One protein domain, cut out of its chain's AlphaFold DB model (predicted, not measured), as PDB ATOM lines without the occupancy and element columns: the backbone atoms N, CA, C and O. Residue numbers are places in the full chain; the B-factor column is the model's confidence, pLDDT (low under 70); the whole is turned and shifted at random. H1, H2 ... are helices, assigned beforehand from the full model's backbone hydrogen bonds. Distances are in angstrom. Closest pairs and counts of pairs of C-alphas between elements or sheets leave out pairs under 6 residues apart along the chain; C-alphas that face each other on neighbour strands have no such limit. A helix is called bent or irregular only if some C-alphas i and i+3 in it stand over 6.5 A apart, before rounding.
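This is residues 83 to 139 of the 139 residues of the protein "Peptidoglycan-binding protein" of Eggerthia catenaformis (UniProt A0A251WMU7). A helical hairpin, H1 and H2, makes one end of an elongated domain, and a long loop leads from it to the far end, where the chain turns back through H3 to the short helix H4, which packs on H1. The turn at the far end, residues 117 to 123, of which 120 to 123 belong to H3, sticks out from the rest. The printed part has 57 residues with four named helices in the order H1, H2, H3, H4 and no named strand; its class is all helix, with 34 residues in the helices. The whole is compact, with a radius of gyration of the C-alphas of 10.4 A, and its C-alphas span 32 by 20 by 15 A along the three main axes.

H1 is residues 83 to 92, 14.6 A from first to last C-alpha, and begins at C-alpha 83 at (13.711, 46.319, 2.771). H2 is residues 94 to 103, 14.3 A long. Residues 104 to 119 hold no named element, and C-alpha 118 of this stretch is at (27.944, 42.132, -8.657). H3 is residues 120 to 128, 12.7 A long. H4 is residues 133 to 137 and ends at C-alpha 137 at (11.135, 42.530, -9.159). The helices are not bent.

H1 and H2 touch and form a helical hairpin, with a steep tilt of 39 degrees, opposite ways. Their closest C-alphas are those of Ala 90 and Ala 97, 5.1 A apart. H1 also touches H4, where the closest C-alphas are those of Arg 88 and Ala 135, 5.5 A apart. H3 and H4 only just touch, with 3 pairs of C-alphas within 8 A, the closest being those of Ala 128 and Ala 136 at 5.5 A. H1 and H3 are only just apart, with their closest C-alphas at 8.2 A. H2 is apart from both H3 and H4. In H2, H3 and H4 every O i to N i+4 pair is within hydrogen-bond range, and in H1 5 of 6 are.

The two C-alphas farthest apart are those of Val 95 and Gly 118, at 32.0 A. The C-alphas of His 83 and Ser 139, the first and last printed, are 7.7 A apart, and Ser 139 is the chain's last residue. The links from H1 to H2 and from H3 to H4 are tight, while the link from H2 to H3 is long, with 16 residues whose C-alphas lie 4 to 18 A from the mean of all C-alphas. The printed part has no cut. The mean pLDDT of the printed part is 97.5, and no printed residue is under 70.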
ATOM      1  N   HIS A  83      14.596  45.411   2.046       98.56
ATOM      2  CA  HIS A  83      13.711  46.319   2.771       98.56
ATOM      3  C   HIS A  83      12.608  46.914   1.908       98.56
ATOM      4  O   HIS A  83      11.526  47.196   2.424       98.56
ATOM      5  N   ILE A  84      12.840  47.027   0.601       98.56
ATOM      6  CA  ILE A  84      11.775  47.311  -0.352       98.56
ATOM      7  C   ILE A  84      10.918  46.060  -0.528       98.56
ATOM      8  O   ILE A  84       9.704  46.182  -0.435       98.56
ATOM      9  N   MET A  85      11.517  44.865  -0.616       98.56
ATOM     10  CA  MET A  85      10.782  43.589  -0.640       98.56
ATOM     11  C   MET A  85       9.817  43.482   0.547       98.56
ATOM     12  O   MET A  85       8.623  43.256   0.369       98.56
ATOM     13  N   TYR A  86      10.310  43.733   1.766       98.69
ATOM     14  CA  TYR A  86       9.464  43.783   2.961       98.69
ATOM     15  C   TYR A  86       8.341  44.820   2.838       98.69
ATOM     16  O   TYR A  86       7.193  44.501   3.120       98.69
ATOM     17  N   ARG A  87       8.642  46.046   2.383       98.69
ATOM     18  CA  ARG A  87       7.636  47.107   2.213       98.69
ATOM     19  C   ARG A  87       6.552  46.723   1.202       98.69
ATOM     20  O   ARG A  87       5.387  47.024   1.441       98.69
ATOM     21  N   ARG A  88       6.927  46.079   0.093       98.38
ATOM     22  CA  ARG A  88       5.999  45.591  -0.938       98.38
ATOM     23  C   ARG A  88       5.084  44.506  -0.377       98.38
ATOM     24  O   ARG A  88       3.873  44.641  -0.478       98.38
ATOM     25  N   LEU A  89       5.647  43.502   0.298       98.38
ATOM     26  CA  LEU A  89       4.874  42.450   0.967       98.38
ATOM     27  C   LEU A  89       3.926  43.026   2.031       98.38
ATOM     28  O   LEU A  89       2.745  42.699   2.052       98.38
ATOM     29  N   ALA A  90       4.425  43.933   2.875       98.25
ATOM     30  CA  ALA A  90       3.665  44.542   3.964       98.25
ATOM     31  C   ALA A  90       2.511  45.433   3.478       98.25
ATOM     32  O   ALA A  90       1.504  45.562   4.171       98.25
ATOM     33  N   ALA A  91       2.633  46.026   2.285       97.88
ATOM     34  CA  ALA A  91       1.547  46.775   1.658       97.88
ATOM     35  C   ALA A  91       0.344  45.883   1.296       97.88
ATOM     36  O   ALA A  91      -0.771  46.393   1.190       97.88
ATOM     37  N   HIS A  92       0.561  44.573   1.126       95.12
ATOM     38  CA  HIS A  92      -0.493  43.583   0.912       95.12
ATOM     39  C   HIS A  92      -0.923  42.904   2.219       95.12
ATOM     40  O   HIS A  92      -2.114  42.871   2.518       95.12
ATOM     41  N   ASP A  93       0.032  42.387   2.998       97.69
ATOM     42  CA  ASP A  93      -0.205  41.761   4.301       97.69
ATOM     43  C   ASP A  93       1.002  41.958   5.231       97.69
ATOM     44  O   ASP A  93       2.060  41.332   5.093       97.69
ATOM     45  N   GLN A  94       0.821  42.832   6.220       98.06
ATOM     46  CA  GLN A  94       1.819  43.146   7.237       98.06
ATOM     47  C   GLN A  94       2.226  41.918   8.069       98.06
ATOM     48  O   GLN A  94       3.408  41.737   8.358       98.06
ATOM     49  N   VAL A  95       1.275  41.055   8.435       98.31
ATOM     50  CA  VAL A  95       1.540  39.896   9.298       98.31
ATOM     51  C   VAL A  95       2.370  38.862   8.544       98.31
ATOM     52  O   VAL A  95       3.348  38.343   9.086       98.31
ATOM     53  N   THR A  96       2.027  38.590   7.282       97.56
ATOM     54  CA  THR A  96       2.831  37.701   6.432       97.56
ATOM     55  C   THR A  96       4.228  38.270   6.191       97.56
ATOM     56  O   THR A  96       5.209  37.531   6.285       97.56
ATOM     57  N   ALA A  97       4.356  39.577   5.946       98.25
ATOM     58  CA  ALA A  97       5.660  40.213   5.766       98.25
ATOM     59  C   ALA A  97       6.556  40.074   7.010       98.25
ATOM     60  O   ALA A  97       7.744  39.772   6.877       98.25
ATOM     61  N   ASP A  98       5.997  40.234   8.213       98.50
ATOM     62  CA  ASP A  98       6.724  40.066   9.476       98.50
ATOM     63  C   ASP A  98       7.178  38.614   9.696       98.50
ATOM     64  O   ASP A  98       8.318  38.368  10.105       98.50
ATOM     65  N   GLN A  99       6.330  37.640   9.358       98.38
ATOM     66  CA  GLN A  99       6.685  36.218   9.404       98.38
ATOM     67  C   GLN A  99       7.807  35.881   8.413       98.38
ATOM     68  O   GLN A  99       8.790  35.235   8.784       98.38
ATOM     69  N   LEU A 100       7.706  36.366   7.173       98.44
ATOM     70  CA  LEU A 100       8.731  36.176   6.146       98.44
ATOM     71  C   LEU A 100      10.045  36.873   6.512       98.44
ATOM     72  O   LEU A 100      11.112  36.327   6.244       98.44
ATOM     73  N   ALA A 101       9.996  38.036   7.167       98.50
ATOM     74  CA  ALA A 101      11.191  38.721   7.657       98.50
ATOM     75  C   ALA A 101      11.916  37.922   8.749       98.50
ATOM     76  O   ALA A 101      13.149  37.907   8.791       98.50
ATOM     77  N   ALA A 102      11.167  37.233   9.615       98.06
ATOM     78  CA  ALA A 102      11.736  36.328  10.608       98.06
ATOM     79  C   ALA A 102      12.317  35.054   9.966       98.06
ATOM     80  O   ALA A 102      13.378  34.588  10.383       98.06
ATOM     81  N   GLN A 103      11.652  34.508   8.944       98.19
ATOM     82  CA  GLN A 103      12.064  33.270   8.275       98.19
ATOM     83  C   GLN A 103      13.245  33.467   7.311       98.19
ATOM     84  O   GLN A 103      14.156  32.640   7.262       98.19
ATOM     85  N   PHE A 104      13.254  34.570   6.559       98.00
ATOM     86  CA  PHE A 104      14.222  34.859   5.500       98.00
ATOM     87  C   PHE A 104      14.883  36.243   5.668       98.00
ATOM     88  O   PHE A 104      14.845  37.062   4.745       98.00
ATOM     89  N   PRO A 105      15.580  36.522   6.788       97.88
ATOM     90  CA  PRO A 105      16.082  37.865   7.124       97.88
ATOM     91  C   PRO A 105      17.121  38.447   6.142       97.88
ATOM     92  O   PRO A 105      17.424  39.647   6.179       97.88
ATOM     93  N   ALA A 106      17.708  37.616   5.273       97.69
ATOM     94  CA  ALA A 106      18.619  38.046   4.209       97.69
ATOM     95  C   ALA A 106      17.891  38.596   2.963       97.69
ATOM     96  O   ALA A 106      18.482  39.372   2.205       97.69
ATOM     97  N   LEU A 107      16.627  38.203   2.764       98.25
ATOM     98  CA  LEU A 107      15.808  38.534   1.592       98.25
ATOM     99  C   LEU A 107      14.627  39.448   1.925       98.25
ATOM    100  O   LEU A 107      14.256  40.279   1.107       98.25
ATOM    101  N   VAL A 108      14.085  39.344   3.136       98.56
ATOM    102  CA  VAL A 108      12.993  40.181   3.633       98.56
ATOM    103  C   VAL A 108      13.434  40.754   4.974       98.56
ATOM    104  O   VAL A 108      13.744  40.012   5.902       98.56
ATOM    105  N   ASN A 109      13.551  42.076   5.085       98.50
ATOM    106  CA  ASN A 109      13.938  42.715   6.344       98.50
ATOM    107  C   ASN A 109      13.531  44.188   6.344       98.50
ATOM    108  O   ASN A 109      13.885  44.871   5.393       98.50
ATOM    109  N   PRO A 110      12.911  44.742   7.399       98.00
ATOM    110  CA  PRO A 110      12.568  46.167   7.439       98.00
ATOM    111  C   PRO A 110      13.791  47.096   7.351       98.00
ATOM    112  O   PRO A 110      13.651  48.274   7.020       98.00
ATOM    113  N   ARG A 111      15.002  46.594   7.643       98.06
ATOM    114  CA  ARG A 111      16.250  47.358   7.543       98.06
ATOM    115  C   ARG A 111      16.982  47.089   6.219       98.06
ATOM    116  O   ARG A 111      17.105  45.927   5.812       98.06
ATOM    117  N   PRO A 112      17.563  48.127   5.586       97.94
ATOM    118  CA  PRO A 112      18.371  47.968   4.377       97.94
ATOM    119  C   PRO A 112      19.638  47.131   4.624       97.94
ATOM    120  O   PRO A 112      19.959  46.752   5.759       97.94
ATOM    121  N   GLY A 113      20.361  46.805   3.552       96.25
ATOM    122  CA  GLY A 113      21.608  46.039   3.612       96.25
ATOM    123  C   GLY A 113      21.476  44.568   3.217       96.25
ATOM    124  O   GLY A 113      20.502  44.145   2.597       96.25
ATOM    125  N   GLY A 114      22.494  43.783   3.581       94.88
ATOM    126  CA  GLY A 114      22.617  42.383   3.155       94.88
ATOM    127  C   GLY A 114      23.033  42.219   1.689       94.88
ATOM    128  O   GLY A 114      22.852  41.139   1.132       94.88
ATOM    129  N   TYR A 115      23.552  43.283   1.070       96.38
ATOM    130  CA  TYR A 115      24.024  43.284  -0.311       96.38
ATOM    131  C   TYR A 115      25.266  42.397  -0.458       96.38
ATOM    132  O   TYR A 115      26.204  42.493   0.333       96.38
ATOM    133  N   ALA A 116      25.269  41.556  -1.482       94.06
ATOM    134  CA  ALA A 116      26.411  40.763  -1.915       94.06
ATOM    135  C   ALA A 116      27.199  41.463  -3.038       94.06
ATOM    136  O   ALA A 116      28.420  41.343  -3.099       94.06
ATOM    137  N   GLY A 117      26.509  42.222  -3.896       93.06
ATOM    138  CA  GLY A 117      27.100  42.957  -5.015       93.06
ATOM    139  C   GLY A 117      27.394  42.098  -6.253       93.06
ATOM    140  O   GLY A 117      27.445  40.866  -6.212       93.06
ATOM    141  N   GLY A 118      27.580  42.770  -7.392       92.44
ATOM    142  CA  GLY A 118      27.944  42.132  -8.657       92.44
ATOM    143  C   GLY A 118      26.954  41.052  -9.101       92.44
ATOM    144  O   GLY A 118      25.739  41.236  -9.075       92.44
ATOM    145  N   THR A 119      27.473  39.902  -9.529       94.81
ATOM    146  CA  THR A 119      26.651  38.799 -10.053       94.81
ATOM    147  C   THR A 119      25.840  38.084  -8.971       94.81
ATOM    148  O   THR A 119      24.820  37.476  -9.295       94.81
ATOM    149  N   ALA A 120      26.246  38.172  -7.701       95.69
ATOM    150  CA  ALA A 120      25.571  37.508  -6.588       95.69
ATOM    151  C   ALA A 120      24.194  38.121  -6.276       95.69
ATOM    152  O   ALA A 120      23.307  37.419  -5.790       95.69
ATOM    153  N   GLU A 121      23.965  39.390  -6.632       97.31
ATOM    154  CA  GLU A 121      22.650  40.034  -6.500       97.31
ATOM    155  C   GLU A 121      21.569  39.326  -7.321       97.31
ATOM    156  O   GLU A 121      20.430  39.210  -6.877       97.31
ATOM    157  N   HIS A 122      21.928  38.746  -8.471       97.44
ATOM    158  CA  HIS A 122      20.989  37.954  -9.273       97.44
ATOM    159  C   HIS A 122      20.553  36.669  -8.573       97.44
ATOM    160  O   HIS A 122      19.419  36.241  -8.762       97.44
ATOM    161  N   GLN A 123      21.418  36.059  -7.757       96.75
ATOM    162  CA  GLN A 123      21.031  34.894  -6.960       96.75
ATOM    163  C   GLN A 123      20.095  35.299  -5.820       96.75
ATOM    164  O   GLN A 123      19.130  34.589  -5.538       96.75
ATOM    165  N   ARG A 124      20.350  36.451  -5.184       97.88
ATOM    166  CA  ARG A 124      19.458  37.006  -4.156       97.88
ATOM    167  C   ARG A 124      18.072  37.284  -4.731       97.88
ATOM    168  O   ARG A 124      17.095  36.791  -4.177       97.88
ATOM    169  N   LEU A 125      18.007  37.970  -5.875       98.19
ATOM    170  CA  LEU A 125      16.761  38.215  -6.600       98.19
ATOM    171  C   LEU A 125      16.059  36.902  -6.973       98.19
ATOM    172  O   LEU A 125      14.870  36.750  -6.719       98.19
ATOM    173  N   ALA A 126      16.782  35.924  -7.528       98.00
ATOM    174  CA  ALA A 126      16.201  34.633  -7.903       98.00
ATOM    175  C   ALA A 126      15.572  33.899  -6.707       98.00
ATOM    176  O   ALA A 126      14.492  33.329  -6.848       98.00
ATOM    177  N   ASN A 127      16.211  33.950  -5.534       98.12
ATOM    178  CA  ASN A 127      15.660  33.374  -4.308       98.12
ATOM    179  C   ASN A 127      14.446  34.169  -3.801       98.12
ATOM    180  O   ASN A 127      13.469  33.567  -3.368       98.12
ATOM    181  N   ALA A 128      14.478  35.504  -3.871       98.38
ATOM    182  CA  ALA A 128      13.360  36.354  -3.459       98.38
ATOM    183  C   ALA A 128      12.110  36.129  -4.323       98.38
ATOM    184  O   ALA A 128      11.007  36.052  -3.793       98.38
ATOM    185  N   ARG A 129      12.290  35.910  -5.630       98.50
ATOM    186  CA  ARG A 129      11.203  35.580  -6.564       98.50
ATOM    187  C   ARG A 129      10.496  34.254  -6.251       98.50
ATOM    188  O   ARG A 129       9.369  34.061  -6.685       98.50
ATOM    189  N   GLN A 130      11.131  33.345  -5.498       98.31
ATOM    190  CA  GLN A 130      10.467  32.131  -4.995       98.31
ATOM    191  C   GLN A 130       9.525  32.413  -3.815       98.31
ATOM    192  O   GLN A 130       8.659  31.593  -3.528       98.31
ATOM    193  N   ILE A 131       9.711  33.539  -3.117       97.38
ATOM    194  CA  ILE A 131       8.826  33.992  -2.037       97.38
ATOM    195  C   ILE A 131       7.643  34.741  -2.650       97.38
ATOM    196  O   ILE A 131       6.497  34.377  -2.414       97.38
ATOM    197  N   ASP A 132       7.938  35.766  -3.450       98.06
ATOM    198  CA  ASP A 132       6.955  36.512  -4.232       98.06
ATOM    199  C   ASP A 132       7.646  37.128  -5.455       98.06
ATOM    200  O   ASP A 132       8.616  37.877  -5.326       98.06
ATOM    201  N   ASP A 133       7.174  36.784  -6.654       98.06
ATOM    202  CA  ASP A 133       7.806  37.194  -7.912       98.06
ATOM    203  C   ASP A 133       7.681  38.701  -8.169       98.06
ATOM    204  O   ASP A 133       8.640  39.341  -8.604       98.06
ATOM    205  N   THR A 134       6.513  39.277  -7.873       97.94
ATOM    206  CA  THR A 134       6.212  40.680  -8.185       97.94
ATOM    207  C   THR A 134       6.936  41.596  -7.213       97.94
ATOM    208  O   THR A 134       7.674  42.485  -7.635       97.94
ATOM    209  N   ALA A 135       6.809  41.330  -5.912       97.81
ATOM    210  CA  ALA A 135       7.477  42.107  -4.879       97.81
ATOM    211  C   ALA A 135       9.003  42.086  -5.052       97.81
ATOM    212  O   ALA A 135       9.639  43.113  -4.832       97.81
ATOM    213  N   ALA A 136       9.576  40.958  -5.493       98.12
ATOM    214  CA  ALA A 136      11.015  40.825  -5.699       98.12
ATOM    215  C   ALA A 136      11.535  41.611  -6.911       98.12
ATOM    216  O   ALA A 136      12.657  42.111  -6.876       98.12
ATOM    217  N   LEU A 137      10.758  41.719  -7.994       97.31
ATOM    218  CA  LEU A 137      11.135  42.530  -9.159       97.31
ATOM    219  C   LEU A 137      10.964  44.037  -8.905       97.31
ATOM    220  O   LEU A 137      11.641  44.844  -9.539       97.31
ATOM    221  N   GLU A 138      10.075  44.413  -7.984       97.25
ATOM    222  CA  GLU A 138       9.842  45.801  -7.562       97.25
ATOM    223  C   GLU A 138      10.754  46.276  -6.414       97.25
ATOM    224  O   GLU A 138      10.608  47.423  -5.961       97.25
ATOM    225  N   SER A 139      11.643  45.405  -5.919       94.12
ATOM    226  CA  SER A 139      12.540  45.643  -4.780       94.12
ATOM    227  C   SER A 139      14.007  45.710  -5.151       94.12
ATOM    228  O   SER A 139      14.694  46.563  -4.569       94.12
TER     229      SER A 139